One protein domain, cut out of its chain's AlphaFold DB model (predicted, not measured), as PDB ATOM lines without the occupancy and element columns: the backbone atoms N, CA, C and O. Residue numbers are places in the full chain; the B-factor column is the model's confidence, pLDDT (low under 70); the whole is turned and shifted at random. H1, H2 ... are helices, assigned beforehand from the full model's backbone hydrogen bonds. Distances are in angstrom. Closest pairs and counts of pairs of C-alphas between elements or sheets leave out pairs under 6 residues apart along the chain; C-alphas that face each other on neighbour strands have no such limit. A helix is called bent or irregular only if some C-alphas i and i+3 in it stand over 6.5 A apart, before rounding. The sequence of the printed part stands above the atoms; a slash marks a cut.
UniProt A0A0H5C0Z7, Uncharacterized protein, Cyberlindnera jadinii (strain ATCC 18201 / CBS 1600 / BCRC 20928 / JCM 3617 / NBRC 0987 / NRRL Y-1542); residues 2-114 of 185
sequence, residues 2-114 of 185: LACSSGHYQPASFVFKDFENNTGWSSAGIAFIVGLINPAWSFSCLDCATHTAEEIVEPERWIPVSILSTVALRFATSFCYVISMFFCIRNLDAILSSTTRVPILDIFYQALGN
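What this domain is: This is residues 2 to 114 of the 185 residues of an uncharacterized protein of Cyberlindnera jadinii (strain ATCC 18201 / CBS 1600 / BCRC 20928 / JCM 3617 / NBRC 0987 / NRRL Y-1542) (UniProt A0A0H5C0Z7). A long helical hairpin, H3 and H4, opens from its turn as a narrow V; the short helices H1, H5 and H6 lie loosely about the end of H4 away from the turn, while H2 continues from H3 and touches no helix. The printed part has 113 residues with six named helices, H1 to H6 in chain order, and no named strand, in the class all helix. It is loose, with a radius of gyration of the C-alphas of 18.9 A and spans of 54 by 37 by 29 A.

How they stand to each other: Start at the hub, H4, residues 59 to 88. It touches H3, residues 37 to 54, closest at the C-alphas of Ala 53 and Pro 59, 5.7 A, at a shallow tilt of 21 degrees, opposite ways. With residues 86 to 87 alone H4 only just touches H1, residues 12 to 17, with 3 pairs of C-alphas within 8 A; the closest are those of Phe 86 and Val 15, 5.9 A. With residue 88 alone it only just touches H6, residues 103 to 112, also with 3 pairs; the C-alphas of Cys 88 and Ala 111 are closest, at 5.0 A. H6 touches H5, residues 92 to 97, closest at the C-alphas of Pro 103 and Ile 95, 6.0 A. H2, residues 28 to 35, and H3 meet only through their link. Each O i to N i+4 pair is within hydrogen-bond range in H1, H2, H5 and H6, against 24 of 26 in H4 and 2 of 14 in H3, where 8 of 15 O i to N i+3 pairs are.

Where its parts are: Find C-alpha 59 at (22.472, 129.892, 41.067); H4 runs 43.3 A to C-alpha 88 at (-5.940, 142.176, 10.740). H3 is 31.4 A long and irregular, with C-alphas 42 and 45 at 7.3 A. H6 ends at C-alpha 112, (-4.506, 150.478, 9.634).

The domain as a whole: The two farthest C-alphas, of Val 57 and Ser 97, are 55.3 A apart. The printed part has no cut, and no link is long. pLDDT is under 70 at residues 2 to 10, 12 to 26, 45 and 92 to 103.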
ATOM      1  N   LEU A   2      -4.516 145.962  17.179       58.88
ATOM      2  CA  LEU A   2      -5.959 145.708  17.369       58.88
ATOM      3  C   LEU A   2      -6.811 146.964  17.639       58.88
ATOM      4  O   LEU A   2      -7.847 147.134  17.010       58.88
ATOM      5  N   ALA A   3      -6.351 147.872  18.507       61.00
ATOM      6  CA  ALA A   3      -7.087 149.095  18.857       61.00
ATOM      7  C   ALA A   3      -7.191 150.133  17.719       61.00
ATOM      8  O   ALA A   3      -8.001 151.050  17.795       61.00
ATOM      9  N   CYS A   4      -6.365 150.010  16.676       56.97
ATOM     10  CA  CYS A   4      -6.310 150.953  15.555       56.97
ATOM     11  C   CYS A   4      -6.774 150.322  14.233       56.97
ATOM     12  O   CYS A   4      -6.715 150.979  13.196       56.97
ATOM     13  N   SER A   5      -7.182 149.048  14.253       59.28
ATOM     14  CA  SER A   5      -7.671 148.363  13.061       59.28
ATOM     15  C   SER A   5      -9.106 148.789  12.775       59.28
ATOM     16  O   SER A   5      -9.969 148.745  13.651       59.28
ATOM     17  N   SER A   6      -9.357 149.245  11.549       54.28
ATOM     18  CA  SER A   6     -10.658 149.756  11.115       54.28
ATOM     19  C   SER A   6     -11.689 148.630  10.947       54.28
ATOM     20  O   SER A   6     -11.934 148.180   9.833       54.28
ATOM     21  N   GLY A   7     -12.279 148.170  12.056       54.91
ATOM     22  CA  GLY A   7     -13.622 147.569  12.184       54.91
ATOM     23  C   GLY A   7     -13.984 146.294  11.402       54.91
ATOM     24  O   GLY A   7     -15.041 145.732  11.659       54.91
ATOM     25  N   HIS A   8     -13.151 145.820  10.477       58.59
ATOM     26  CA  HIS A   8     -13.382 144.620   9.669       58.59
ATOM     27  C   HIS A   8     -12.325 143.568  10.002       58.59
ATOM     28  O   HIS A   8     -11.204 143.632   9.491       58.59
ATOM     29  N   TYR A   9     -12.693 142.629  10.874       65.06
ATOM     30  CA  TYR A   9     -11.863 141.497  11.287       65.06
ATOM     31  C   TYR A   9     -12.236 140.249  10.480       65.06
ATOM     32  O   TYR A   9     -13.418 140.014  10.221       65.06
ATOM     33  N   GLN A  10     -11.244 139.441  10.103       66.31
ATOM     34  CA  GLN A  10     -11.501 138.141   9.474       66.31
ATOM     35  C   GLN A  10     -12.116 137.152  10.483       66.31
ATOM     36  O   GLN A  10     -11.796 137.212  11.676       66.31
ATOM     37  N   PRO A  11     -13.003 136.238  10.043       71.94
ATOM     38  CA  PRO A  11     -13.604 135.251  10.927       71.94
ATOM     39  C   PRO A  11     -12.534 134.299  11.470       71.94
ATOM     40  O   PRO A  11     -11.595 133.924  10.771       71.94
ATOM     41  N   ALA A  12     -12.706 133.851  12.716       64.50
ATOM     42  CA  ALA A  12     -11.769 132.935  13.372       64.50
ATOM     43  C   ALA A  12     -11.547 131.629  12.578       64.50
ATOM     44  O   ALA A  12     -10.484 131.024  12.675       64.50
ATOM     45  N   SER A  13     -12.515 131.213  11.753       63.19
ATOM     46  CA  SER A  13     -12.356 130.075  10.845       63.19
ATOM     47  C   SER A  13     -11.222 130.281   9.843       63.19
ATOM     48  O   SER A  13     -10.457 129.354   9.634       63.19
ATOM     49  N   PHE A  14     -11.059 131.481   9.288       67.25
ATOM     50  CA  PHE A  14      -9.967 131.777   8.360       67.25
ATOM     51  C   PHE A  14      -8.610 131.749   9.079       67.25
ATOM     52  O   PHE A  14      -7.657 131.147   8.606       67.25
ATOM     53  N   VAL A  15      -8.554 132.302  10.294       67.38
ATOM     54  CA  VAL A  15      -7.327 132.374  11.108       67.38
ATOM     55  C   VAL A  15      -6.824 130.999  11.568       67.38
ATOM     56  O   VAL A  15      -5.617 130.781  11.631       67.38
ATOM     57  N   PHE A  16      -7.727 130.077  11.917       66.25
ATOM     58  CA  PHE A  16      -7.354 128.776  12.493       66.25
ATOM     59  C   PHE A  16      -7.456 127.592  11.521       66.25
ATOM     60  O   PHE A  16      -6.948 126.519  11.844       66.25
ATOM     61  N   LYS A  17      -8.124 127.744  10.368       59.41
ATOM     62  CA  LYS A  17      -8.428 126.630   9.452       59.41
ATOM     63  C   LYS A  17      -7.799 126.776   8.067       59.41
ATOM     64  O   LYS A  17      -7.457 125.754   7.475       59.41
ATOM     65  N   ASP A  18      -7.651 127.995   7.553       64.19
ATOM     66  CA  ASP A  18      -7.162 128.209   6.192       64.19
ATOM     67  C   ASP A  18      -5.631 128.328   6.193       64.19
ATOM     68  O   ASP A  18      -5.050 129.331   6.601       64.19
ATOM     69  N   PHE A  19      -4.964 127.252   5.761       59.78
ATOM     70  CA  PHE A  19      -3.513 127.209   5.578       59.78
ATOM     71  C   PHE A  19      -3.191 127.185   4.084       59.78
ATOM     72  O   PHE A  19      -3.161 126.127   3.452       59.78
ATOM     73  N   GLU A  20      -2.966 128.363   3.511       61.69
ATOM     74  CA  GLU A  20      -2.637 128.501   2.097       61.69
ATOM     75  C   GLU A  20      -1.118 128.445   1.895       61.69
ATOM     76  O   GLU A  20      -0.370 129.372   2.216       61.69
ATOM     77  N   ASN A  21      -0.635 127.302   1.410       56.38
ATOM     78  CA  ASN A  21       0.791 127.056   1.251       56.38
ATOM     79  C   ASN A  21       1.317 127.634  -0.074       56.38
ATOM     80  O   ASN A  21       1.488 126.919  -1.057       56.38
ATOM     81  N   ASN A  22       1.634 128.927  -0.065       60.50
ATOM     82  CA  ASN A  22       2.248 129.637  -1.193       60.50
ATOM     83  C   ASN A  22       3.795 129.579  -1.192       60.50
ATOM     84  O   ASN A  22       4.450 130.317  -1.922       60.50
ATOM     85  N   THR A  23       4.405 128.708  -0.376       60.06
ATOM     86  CA  THR A  23       5.875 128.620  -0.220       60.06
ATOM     87  C   THR A  23       6.561 127.690  -1.231       60.06
ATOM     88  O   THR A  23       7.784 127.575  -1.226       60.06
ATOM     89  N   GLY A  24       5.794 127.007  -2.090       60.38
ATOM     90  CA  GLY A  24       6.312 126.064  -3.094       60.38
ATOM     91  C   GLY A  24       6.677 124.673  -2.553       60.38
ATOM     92  O   GLY A  24       7.039 123.788  -3.324       60.38
ATOM     93  N   TRP A  25       6.548 124.442  -1.243       63.78
ATOM     94  CA  TRP A  25       6.794 123.140  -0.624       63.78
ATOM     95  C   TRP A  25       5.563 122.236  -0.724       63.78
ATOM     96  O   TRP A  25       4.471 122.626  -0.326       63.78
ATOM     97  N   SER A  26       5.741 120.990  -1.174       60.81
ATOM     98  CA  SER A  26       4.637 120.026  -1.338       60.81
ATOM     99  C   SER A  26       3.941 119.643  -0.018       60.81
ATOM    100  O   SER A  26       2.797 119.200  -0.040       60.81
ATOM    101  N   SER A  27       4.593 119.833   1.136       74.75
ATOM    102  CA  SER A  27       4.035 119.521   2.460       74.75
ATOM    103  C   SER A  27       3.875 120.770   3.327       74.75
ATOM    104  O   SER A  27       4.857 121.432   3.661       74.75
ATOM    105  N   ALA A  28       2.644 121.030   3.775       70.25
ATOM    106  CA  ALA A  28       2.301 122.136   4.676       70.25
ATOM    107  C   ALA A  28       3.085 122.109   6.004       70.25
ATOM    108  O   ALA A  28       3.442 123.156   6.539       70.25
ATOM    109  N   GLY A  29       3.427 120.915   6.506       73.75
ATOM    110  CA  GLY A  29       4.226 120.769   7.727       73.75
ATOM    111  C   GLY A  29       5.652 121.313   7.600       73.75
ATOM    112  O   GLY A  29       6.183 121.870   8.556       73.75
ATOM    113  N   ILE A  30       6.259 121.222   6.413       76.31
ATOM    114  CA  ILE A  30       7.616 121.735   6.174       76.31
ATOM    115  C   ILE A  30       7.587 123.264   6.125       76.31
ATOM    116  O   ILE A  30       8.403 123.911   6.776       76.31
ATOM    117  N   ALA A  31       6.595 123.842   5.439       75.38
ATOM    118  CA  ALA A  31       6.381 125.289   5.417       75.38
ATOM    119  C   ALA A  31       6.168 125.860   6.832       75.38
ATOM    120  O   ALA A  31       6.715 126.910   7.168       75.38
ATOM    121  N   PHE A  32       5.441 125.134   7.688       75.56
ATOM    122  CA  PHE A  32       5.246 125.508   9.089       75.56
ATOM    123  C   PHE A  32       6.556 125.497   9.897       75.56
ATOM    124  O   PHE A  32       6.857 126.471  10.586       75.56
ATOM    125  N   ILE A  33       7.370 124.442   9.781       81.19
ATOM    126  CA  ILE A  33       8.662 124.340  10.488       81.19
ATOM    127  C   ILE A  33       9.636 125.427  10.017       81.19
ATOM    128  O   ILE A  33      10.306 126.050  10.839       81.19
ATOM    129  N   VAL A  34       9.685 125.707   8.714       80.81
ATOM    130  CA  VAL A  34      10.513 126.792   8.166       80.81
ATOM    131  C   VAL A  34      10.028 128.152   8.675       80.81
ATOM    132  O   VAL A  34      10.849 128.988   9.034       80.81
ATOM    133  N   GLY A  35       8.717 128.368   8.813       75.44
ATOM    134  CA  GLY A  35       8.166 129.580   9.432       75.44
ATOM    135  C   GLY A  35       8.581 129.775  10.898       75.44
ATOM    136  O   GLY A  35       8.733 130.911  11.352       75.44
ATOM    137  N   LEU A  36       8.837 128.686  11.631       78.44
ATOM    138  CA  LEU A  36       9.309 128.722  13.020       78.44
ATOM    139  C   LEU A  36      10.794 129.092  13.166       78.44
ATOM    140  O   LEU A  36      11.233 129.375  14.283       78.44
ATOM    141  N   ILE A  37      11.571 129.170  12.081       81.50
ATOM    142  CA  ILE A  37      12.984 129.563  12.177       81.50
ATOM    143  C   ILE A  37      13.146 131.012  12.641       81.50
ATOM    144  O   ILE A  37      14.022 131.313  13.443       81.50
ATOM    145  N   ASN A  38      12.265 131.912  12.199       76.25
ATOM    146  CA  ASN A  38      12.339 133.335  12.516       76.25
ATOM    147  C   ASN A  38      12.137 133.627  14.020       76.25
ATOM    148  O   ASN A  38      12.932 134.368  14.599       76.25
ATOM    149  N   PRO A  39      11.143 133.025  14.709       73.38
ATOM    150  CA  PRO A  39      11.051 133.134  16.161       73.38
ATOM    151  C   PRO A  39      12.150 132.367  16.911       73.38
ATOM    152  O   PRO A  39      12.415 132.720  18.056       73.38
ATOM    153  N   ALA A  40      12.843 131.385  16.318       78.69
ATOM    154  CA  ALA A  40      13.953 130.703  16.996       78.69
ATOM    155  C   ALA A  40      15.104 131.667  17.352       78.69
ATOM    156  O   ALA A  40      15.636 131.601  18.460       78.69
ATOM    157  N   TRP A  41      15.392 132.649  16.485       73.19
ATOM    158  CA  TRP A  41      16.377 133.718  16.730       73.19
ATOM    159  C   TRP A  41      16.053 134.603  17.936       73.19
ATOM    160  O   TRP A  41      16.918 135.309  18.450       73.19
ATOM    161  N   SER A  42      14.812 134.577  18.423       72.19
ATOM    162  CA  SER A  42      14.484 135.265  19.665       72.19
ATOM    163  C   SER A  42      15.196 134.630  20.864       72.19
ATOM    164  O   SER A  42      15.608 135.342  21.770       72.19
ATOM    165  N   PHE A  43      15.421 133.322  20.894       73.19
ATOM    166  CA  PHE A  43      15.949 132.657  22.090       73.19
ATOM    167  C   PHE A  43      17.472 132.766  22.268       73.19
ATOM    168  O   PHE A  43      17.999 132.264  23.256       73.19
ATOM    169  N   SER A  44      18.178 133.490  21.395       74.00
ATOM    170  CA  SER A  44      19.640 133.635  21.460       74.00
ATOM    171  C   SER A  44      20.156 134.298  22.747       74.00
ATOM    172  O   SER A  44      21.308 134.110  23.107       74.00
ATOM    173  N   CYS A  45      19.319 135.043  23.481       69.31
ATOM    174  CA  CYS A  45      19.728 135.716  24.723       69.31
ATOM    175  C   CYS A  45      19.775 134.801  25.962       69.31
ATOM    176  O   CYS A  45      20.069 135.289  27.051       69.31
ATOM    177  N   LEU A  46      19.433 133.513  25.842       77.25
ATOM    178  CA  LEU A  46      19.415 132.600  26.992       77.25
ATOM    179  C   LEU A  46      20.822 132.251  27.494       77.25
ATOM    180  O   LEU A  46      20.995 132.010  28.684       77.25
ATOM    181  N   ASP A  47      21.816 132.287  26.610       77.12
ATOM    182  CA  ASP A  47      23.218 132.025  26.945       77.12
ATOM    183  C   ASP A  47      23.810 133.111  27.862       77.12
ATOM    184  O   ASP A  47      24.542 132.822  28.798       77.12
ATOM    185  N   CYS A  48      23.380 134.369  27.721       71.88
ATOM    186  CA  CYS A  48      23.819 135.443  28.616       71.88
ATOM    187  C   CYS A  48      23.485 135.154  30.095       71.88
ATOM    188  O   CYS A  48      24.210 135.586  30.988       71.88
ATOM    189  N   ALA A  49      22.396 134.423  30.365       73.88
ATOM    190  CA  ALA A  49      21.961 134.115  31.726       73.88
ATOM    191  C   ALA A  49      22.864 133.088  32.428       73.88
ATOM    192  O   ALA A  49      22.951 133.105  33.655       73.88
ATOM    193  N   THR A  50      23.537 132.207  31.679       75.81
ATOM    194  CA  THR A  50      24.488 131.243  32.253       75.81
ATOM    195  C   THR A  50      25.806 131.924  32.607       75.81
ATOM    196  O   THR A  50      26.397 131.595  33.628       75.81
ATOM    197  N   HIS A  51      26.220 132.942  31.848       72.69
ATOM    198  CA  HIS A  51      27.403 133.749  32.161       72.69
ATOM    199  C   HIS A  51      27.243 134.606  33.423       72.69
ATOM    200  O   HIS A  51      28.217 134.860  34.123       72.69
ATOM    201  N   THR A  52      26.021 135.017  33.762       71.75
ATOM    202  CA  THR A  52      25.744 135.737  35.018       71.75
ATOM    203  C   THR A  52      25.619 134.794  36.222       71.75
ATOM    204  O   THR A  52      25.432 135.254  37.344       71.75
ATOM    205  N   ALA A  53      25.751 133.475  36.040       74.56
ATOM    206  CA  ALA A  53      25.631 132.503  37.128       74.56
ATOM    207  C   ALA A  53      26.630 132.738  38.274       74.56
ATOM    208  O   ALA A  53      26.316 132.429  39.420       74.56
ATOM    209  N   GLU A  54      27.806 133.291  37.969       71.69
ATOM    210  CA  GLU A  54      28.881 133.528  38.942       71.69
ATOM    211  C   GLU A  54      28.592 134.706  39.890       71.69
ATOM    212  O   GLU A  54      29.127 134.750  40.996       71.69
ATOM    213  N   GLU A  55      27.717 135.638  39.497       75.69
ATOM    214  CA  GLU A  55      27.389 136.841  40.278       75.69
ATOM    215  C   GLU A  55      26.106 136.689  41.118       75.69
ATOM    216  O   GLU A  55      25.775 137.556  41.930       75.69
ATOM    217  N   ILE A  56      25.360 135.593  40.934       77.00
ATOM    218  CA  ILE A  56      24.041 135.389  41.545       77.00
ATOM    219  C   ILE A  56      24.166 134.568  42.834       77.00
ATOM    220  O   ILE A  56      24.784 133.507  42.874       77.00
ATOM    221  N   VAL A  57      23.502 135.031  43.893       72.56
ATOM    222  CA  VAL A  57      23.355 134.284  45.149       72.56
ATOM    223  C   VAL A  57      22.362 133.132  44.916       72.56
ATOM    224  O   VAL A  57      21.217 133.379  44.550       72.56
ATOM    225  N   GLU A  58      22.800 131.882  45.107       83.44
ATOM    226  CA  GLU A  58      22.035 130.636  44.859       83.44
ATOM    227  C   GLU A  58      21.675 130.356  43.373       83.44
ATOM    228  O   GLU A  58      20.497 130.303  42.996       83.44
ATOM    229  N   PRO A  59      22.676 130.101  42.506       78.94
ATOM    230  CA  PRO A  59      22.472 129.892  41.067       78.94
ATOM    231  C   PRO A  59      21.580 128.681  40.727       78.94
ATOM    232  O   PRO A  59      20.821 128.731  39.759       78.94
ATOM    233  N   GLU A  60      21.601 127.626  41.550       84.06
ATOM    234  CA  GLU A  60      20.826 126.385  41.359       84.06
ATOM    235  C   GLU A  60      19.321 126.628  41.174       84.06
ATOM    236  O   GLU A  60      18.668 125.950  40.379       84.06
ATOM    237  N   ARG A  61      18.758 127.607  41.890       83.81
ATOM    238  CA  ARG A  61      17.312 127.855  41.904       83.81
ATOM    239  C   ARG A  61      16.905 129.022  41.015       83.81
ATOM    240  O   ARG A  61      15.864 128.957  40.362       83.81
ATOM    241  N   TRP A  62      17.697 130.091  40.984       81.56
ATOM    242  CA  TRP A  62      17.310 131.335  40.313       81.56
ATOM    243  C   TRP A  62      17.573 131.327  38.805       81.56
ATOM    244  O   TRP A  62      16.769 131.877  38.050       81.56
ATOM    245  N   ILE A  63      18.624 130.645  38.342       85.06
ATOM    246  CA  ILE A  63      18.940 130.516  36.911       85.06
ATOM    247  C   ILE A  63      17.817 129.811  36.131       85.06
ATOM    248  O   ILE A  63      17.319 130.400  35.165       85.06
ATOM    249  N   PRO A  64      17.345 128.604  36.522       85.06
ATOM    250  CA  PRO A  64      16.305 127.916  35.755       85.06
ATOM    251  C   PRO A  64      14.976 128.685  35.742       85.06
ATOM    252  O   PRO A  64      14.286 128.709  34.722       85.06
ATOM    253  N   VAL A  65      14.632 129.373  36.836       85.75
ATOM    254  CA  VAL A  65      13.421 130.209  36.915       85.75
ATOM    255  C   VAL A  65      13.531 131.435  36.001       85.75
ATOM    256  O   VAL A  65      12.573 131.771  35.299       85.75
ATOM    257  N   SER A  66      14.698 132.082  35.948       82.94
ATOM    258  CA  SER A  66      14.953 133.231  35.067       82.94
ATOM    259  C   SER A  66      14.837 132.855  33.584       82.94
ATOM    260  O   SER A  66      14.128 133.519  32.819       82.94
ATOM    261  N   ILE A  67      15.428 131.725  33.191       86.88
ATOM    262  CA  ILE A  67      15.347 131.193  31.823       86.88
ATOM    263  C   ILE A  67      13.890 130.884  31.452       86.88
ATOM    264  O   ILE A  67      13.399 131.358  30.424       86.88
ATOM    265  N   LEU A  68      13.164 130.150  32.304       88.25
ATOM    266  CA  LEU A  68      11.780 129.757  32.029       88.25
ATOM    267  C   LEU A  68      10.839 130.967  31.950       88.25
ATOM    268  O   LEU A  68       9.994 131.033  31.056       88.25
ATOM    269  N   SER A  69      10.997 131.945  32.846       86.62
ATOM    270  CA  SER A  69      10.180 133.165  32.843       86.62
ATOM    271  C   SER A  69      10.412 134.014  31.589       86.62
ATOM    272  O   SER A  69       9.452 134.500  30.986       86.62
ATOM    273  N   THR A  70      11.663 134.117  31.131       84.88
ATOM    274  CA  THR A  70      12.020 134.824  29.896       84.88
ATOM    275  C   THR A  70      11.406 134.139  28.677       84.88
ATOM    276  O   THR A  70      10.810 134.804  27.829       84.88
ATOM    277  N   VAL A  71      11.488 132.808  28.593       87.38
ATOM    278  CA  VAL A  71      10.853 132.035  27.512       87.38
ATOM    279  C   VAL A  71       9.335 132.218  27.527       87.38
ATOM    280  O   VAL A  71       8.748 132.506  26.482       87.38
ATOM    281  N   ALA A  72       8.703 132.125  28.697       88.94
ATOM    282  CA  ALA A  72       7.258 132.269  28.846       88.94
ATOM    283  C   ALA A  72       6.762 133.662  28.429       88.94
ATOM    284  O   ALA A  72       5.799 133.770  27.668       88.94
ATOM    285  N   LEU A  73       7.440 134.731  28.860       87.31
ATOM    286  CA  LEU A  73       7.076 136.105  28.499       87.31
ATOM    287  C   LEU A  73       7.201 136.343  26.990       87.31
ATOM    288  O   LEU A  73       6.327 136.959  26.372       87.31
ATOM    289  N   ARG A  74       8.277 135.842  26.379       85.06
ATOM    290  CA  ARG A  74       8.521 135.982  24.936       85.06
ATOM    291  C   ARG A  74       7.525 135.189  24.108       85.06
ATOM    292  O   ARG A  74       7.038 135.690  23.098       85.06
ATOM    293  N   PHE A  75       7.181 133.987  24.557       86.50
ATOM    294  CA  PHE A  75       6.138 133.192  23.932       86.50
ATOM    295  C   PHE A  75       4.783 133.900  24.016       86.50
ATOM    296  O   PHE A  75       4.146 134.101  22.988       86.50
ATOM    297  N   ALA A  76       4.377 134.359  25.202       89.31
ATOM    298  CA  ALA A  76       3.087 135.016  25.402       89.31
ATOM    299  C   ALA A  76       2.942 136.298  24.566       89.31
ATOM    300  O   ALA A  76       1.935 136.491  23.886       89.31
ATOM    301  N   THR A  77       3.961 137.161  24.567       84.44
ATOM    302  CA  THR A  77       3.939 138.416  23.795       84.44
ATOM    303  C   THR A  77       3.939 138.172  22.286       84.44
ATOM    304  O   THR A  77       3.146 138.791  21.574       84.44
ATOM    305  N   SER A  78       4.759 137.238  21.797       83.94
ATOM    306  CA  SER A  78       4.790 136.857  20.379       83.94
ATOM    307  C   SER A  78       3.478 136.206  19.934       83.94
ATOM    308  O   SER A  78       2.909 136.588  18.915       83.94
ATOM    309  N   PHE A  79       2.936 135.287  20.731       85.50
ATOM    310  CA  PHE A  79       1.684 134.598  20.434       85.50
ATOM    311  C   PHE A  79       0.509 135.577  20.325       85.50
ATOM    312  O   PHE A  79      -0.212 135.575  19.326       85.50
ATOM    313  N   CYS A  80       0.369 136.493  21.289       86.88
ATOM    314  CA  CYS A  80      -0.638 137.553  21.236       86.88
ATOM    315  C   CYS A  80      -0.466 138.459  20.005       86.88
ATOM    316  O   CYS A  80      -1.455 138.853  19.379       86.88
ATOM    317  N   TYR A  81       0.775 138.787  19.637       82.81
ATOM    318  CA  TYR A  81       1.074 139.605  18.462       82.81
ATOM    319  C   TYR A  81       0.704 138.902  17.148       82.81
ATOM    320  O   TYR A  81       0.042 139.499  16.299       82.81
ATOM    321  N   VAL A  82       1.072 137.629  16.993       80.56
ATOM    322  CA  VAL A  82       0.782 136.823  15.797       80.56
ATOM    323  C   VAL A  82      -0.724 136.631  15.614       80.56
ATOM    324  O   VAL A  82      -1.237 136.833  14.515       80.56
ATOM    325  N   ILE A  83      -1.459 136.342  16.692       82.38
ATOM    326  CA  ILE A  83      -2.927 136.265  16.650       82.38
ATOM    327  C   ILE A  83      -3.522 137.602  16.206       82.38
ATOM    328  O   ILE A  83      -4.358 137.644  15.305       82.38
ATOM    329  N   SER A  84      -3.061 138.706  16.800       81.94
ATOM    330  CA  SER A  84      -3.515 140.052  16.429       81.94
ATOM    331  C   SER A  84      -3.284 140.343  14.945       81.94
ATOM    332  O   SER A  84      -4.128 140.970  14.307       81.94
ATOM    333  N   MET A  85      -2.155 139.888  14.401       76.69
ATOM    334  CA  MET A  85      -1.813 140.028  12.989       76.69
ATOM    335  C   MET A  85      -2.766 139.253  12.087       76.69
ATOM    336  O   MET A  85      -3.314 139.842  11.157       76.69
ATOM    337  N   PHE A  86      -3.028 137.978  12.381       78.06
ATOM    338  CA  PHE A  86      -3.922 137.164  11.556       78.06
ATOM    339  C   PHE A  86      -5.340 137.736  11.465       78.06
ATOM    340  O   PHE A  86      -5.926 137.732  10.387       78.06
ATOM    341  N   PHE A  87      -5.864 138.314  12.548       77.25
ATOM    342  CA  PHE A  87      -7.173 138.979  12.522       77.25
ATOM    343  C   PHE A  87      -7.204 140.276  11.697       77.25
ATOM    344  O   PHE A  87      -8.284 140.702  11.283       77.25
ATOM    345  N   CYS A  88      -6.051 140.913  11.473       74.62
ATOM    346  CA  CYS A  88      -5.940 142.176  10.740       74.62
ATOM    347  C   CYS A  88      -5.631 142.004   9.240       74.62
ATOM    348  O   CYS A  88      -5.749 142.980   8.495       74.62
ATOM    349  N   ILE A  89      -5.217 140.814   8.790       75.12
ATOM    350  CA  ILE A  89      -4.922 140.541   7.375       75.12
ATOM    351  C   ILE A  89      -6.231 140.514   6.580       75.12
ATOM    352  O   ILE A  89      -7.188 139.853   6.970       75.12
ATOM    353  N   ARG A  90      -6.277 141.247   5.459       71.25
ATOM    354  CA  ARG A  90      -7.481 141.367   4.615       71.25
ATOM    355  C   ARG A  90      -7.345 140.666   3.271       71.25
ATOM    356  O   ARG A  90      -8.303 140.033   2.854       71.25
ATOM    357  N   ASN A  91      -6.194 140.784   2.607       70.44
ATOM    358  CA  ASN A  91      -5.928 140.116   1.332       70.44
ATOM    359  C   ASN A  91      -4.489 139.599   1.291       70.44
ATOM    360  O   ASN A  91      -3.548 140.392   1.261       70.44
ATOM    361  N   LEU A  92      -4.328 138.275   1.268       68.31
ATOM    362  CA  LEU A  92      -3.023 137.609   1.255       68.31
ATOM    363  C   LEU A  92      -2.367 137.687  -0.138       68.31
ATOM    364  O   LEU A  92      -1.186 138.018  -0.239       68.31
ATOM    365  N   ASP A  93      -3.156 137.540  -1.207       67.50
ATOM    366  CA  ASP A  93      -2.703 137.672  -2.602       67.50
ATOM    367  C   ASP A  93      -2.103 139.045  -2.921       67.50
ATOM    368  O   ASP A  93      -1.083 139.162  -3.603       67.50
ATOM    369  N   ALA A  94      -2.705 140.111  -2.385       68.12
ATOM    370  CA  ALA A  94      -2.202 141.467  -2.577       68.12
ATOM    371  C   ALA A  94      -0.801 141.638  -1.962       68.12
ATOM    372  O   ALA A  94       0.053 142.259  -2.586       68.12
ATOM    373  N   ILE A  95      -0.539 141.018  -0.804       66.69
ATOM    374  CA  ILE A  95       0.767 141.064  -0.121       66.69
ATOM    375  C   ILE A  95       1.818 140.295  -0.926       66.69
ATOM    376  O   ILE A  95       2.940 140.772  -1.086       66.69
ATOM    377  N   LEU A  96       1.456 139.119  -1.446       65.06
ATOM    378  CA  LEU A  96       2.360 138.251  -2.209       65.06
ATOM    379  C   LEU A  96       2.695 138.825  -3.592       65.06
ATOM    380  O   LEU A  96       3.814 138.666  -4.072       65.06
ATOM    381  N   SER A  97       1.748 139.532  -4.210       65.81
ATOM    382  CA  SER A  97       1.939 140.222  -5.493       65.81
ATOM    383  C   SER A  97       2.624 141.593  -5.370       65.81
ATOM    384  O   SER A  97       2.990 142.192  -6.383       65.81
ATOM    385  N   SER A  98       2.792 142.115  -4.149       61.03
ATOM    386  CA  SER A  98       3.238 143.491  -3.928       61.03
ATOM    387  C   SER A  98       4.737 143.681  -4.194       61.03
ATOM    388  O   SER A  98       5.606 143.128  -3.519       61.03
ATOM    389  N   THR A  99       5.052 144.572  -5.140       52.22
ATOM    390  CA  THR A  99       6.412 144.981  -5.551       52.22
ATOM    391  C   THR A  99       7.232 145.648  -4.436       52.22
ATOM    392  O   THR A  99       8.425 145.901  -4.603       52.22
ATOM    393  N   THR A 100       6.635 145.951  -3.279       59.22
ATOM    394  CA  THR A 100       7.297 146.698  -2.196       59.22
ATOM    395  C   THR A 100       8.449 145.920  -1.531       59.22
ATOM    396  O   THR A 100       9.215 146.528  -0.792       59.22
ATOM    397  N   ARG A 101       8.633 144.610  -1.796       59.16
ATOM    398  CA  ARG A 101       9.696 143.721  -1.243       59.16
ATOM    399  C   ARG A 101       9.759 143.605   0.292       59.16
ATOM    400  O   ARG A 101      10.520 142.792   0.803       59.16
ATOM    401  N   VAL A 102       8.943 144.357   1.032       67.62
ATOM    402  CA  VAL A 102       8.786 144.269   2.491       67.62
ATOM    403  C   VAL A 102       7.334 143.915   2.836       67.62
ATOM    404  O   VAL A 102       6.509 144.814   3.020       67.62
ATOM    405  N   PRO A 103       7.003 142.616   2.960       69.44
ATOM    406  CA  PRO A 103       5.632 142.162   3.210       69.44
ATOM    407  C   PRO A 103       5.076 142.662   4.551       69.44
ATOM    408  O   PRO A 103       3.881 142.912   4.679       69.44
ATOM    409  N   ILE A 104       5.945 142.897   5.544       72.44
ATOM    410  CA  ILE A 104       5.537 143.379   6.871       72.44
ATOM    411  C   ILE A 104       4.874 144.768   6.813       72.44
ATOM    412  O   ILE A 104       3.931 145.042   7.552       72.44
ATOM    413  N   LEU A 105       5.353 145.647   5.925       74.50
ATOM    414  CA  LEU A 105       4.872 147.024   5.826       74.50
ATOM    415  C   LEU A 105       3.492 147.079   5.170       74.50
ATOM    416  O   LEU A 105       2.644 147.870   5.585       74.50
ATOM    417  N   ASP A 106       3.257 146.206   4.191       76.25
ATOM    418  CA  ASP A 106       1.964 146.098   3.526       76.25
ATOM    419  C   ASP A 106       0.898 145.531   4.472       76.25
ATOM    420  O   ASP A 106      -0.215 146.048   4.534       76.25
ATOM    421  N   ILE A 107       1.262 144.572   5.331       78.06
ATOM    422  CA  ILE A 107       0.366 144.075   6.386       78.06
ATOM    423  C   ILE A 107      -0.013 145.200   7.362       78.06
ATOM    424  O   ILE A 107      -1.192 145.371   7.682       78.06
ATOM    425  N   PHE A 108       0.953 146.010   7.816       76.81
ATOM    426  CA  PHE A 108       0.653 147.166   8.671       76.81
ATOM    427  C   PHE A 108      -0.249 148.185   7.968       76.81
ATOM    428  O   PHE A 108      -1.146 148.748   8.597       76.81
ATOM    429  N   TYR A 109      -0.039 148.408   6.672       78.00
ATOM    430  CA  TYR A 109      -0.865 149.305   5.875       78.00
ATOM    431  C   TYR A 109      -2.297 148.786   5.719       78.00
ATOM    432  O   TYR A 109      -3.242 149.540   5.952       78.00
ATOM    433  N   GLN A 110      -2.474 147.500   5.415       75.94
ATOM    434  CA  GLN A 110      -3.789 146.865   5.307       75.94
ATOM    435  C   GLN A 110      -4.541 146.848   6.642       75.94
ATOM    436  O   GLN A 110      -5.755 147.062   6.666       75.94
ATOM    437  N   ALA A 111      -3.827 146.661   7.754       73.00
ATOM    438  CA  ALA A 111      -4.412 146.660   9.087       73.00
ATOM    439  C   ALA A 111      -4.928 148.041   9.518       73.00
ATOM    440  O   ALA A 111      -5.965 148.124  10.178       73.00
ATOM    441  N   LEU A 112      -4.214 149.117   9.167       73.25
ATOM    442  CA  LEU A 112      -4.506 150.478   9.634       73.25
ATOM    443  C   LEU A 112      -5.276 151.339   8.623       73.25
ATOM    444  O   LEU A 112      -5.938 152.295   9.015       73.25
ATOM    445  N   GLY A 113      -5.160 151.059   7.323       71.50
ATOM    446  CA  GLY A 113      -5.709 151.894   6.248       71.50
ATOM    447  C   GLY A 113      -5.056 153.280   6.117       71.50
ATOM    448  O   GLY A 113      -5.549 154.118   5.369       71.50
ATOM    449  N   ASN A 114      -3.957 153.546   6.837       76.50
ATOM    450  CA  ASN A 114      -3.243 154.825   6.825       76.50
ATOM    451  C   ASN A 114      -1.726 154.608   6.728       76.50
ATOM    452  O   ASN A 114      -1.130 153.917   7.558       76.50
TER     453      ASN A 114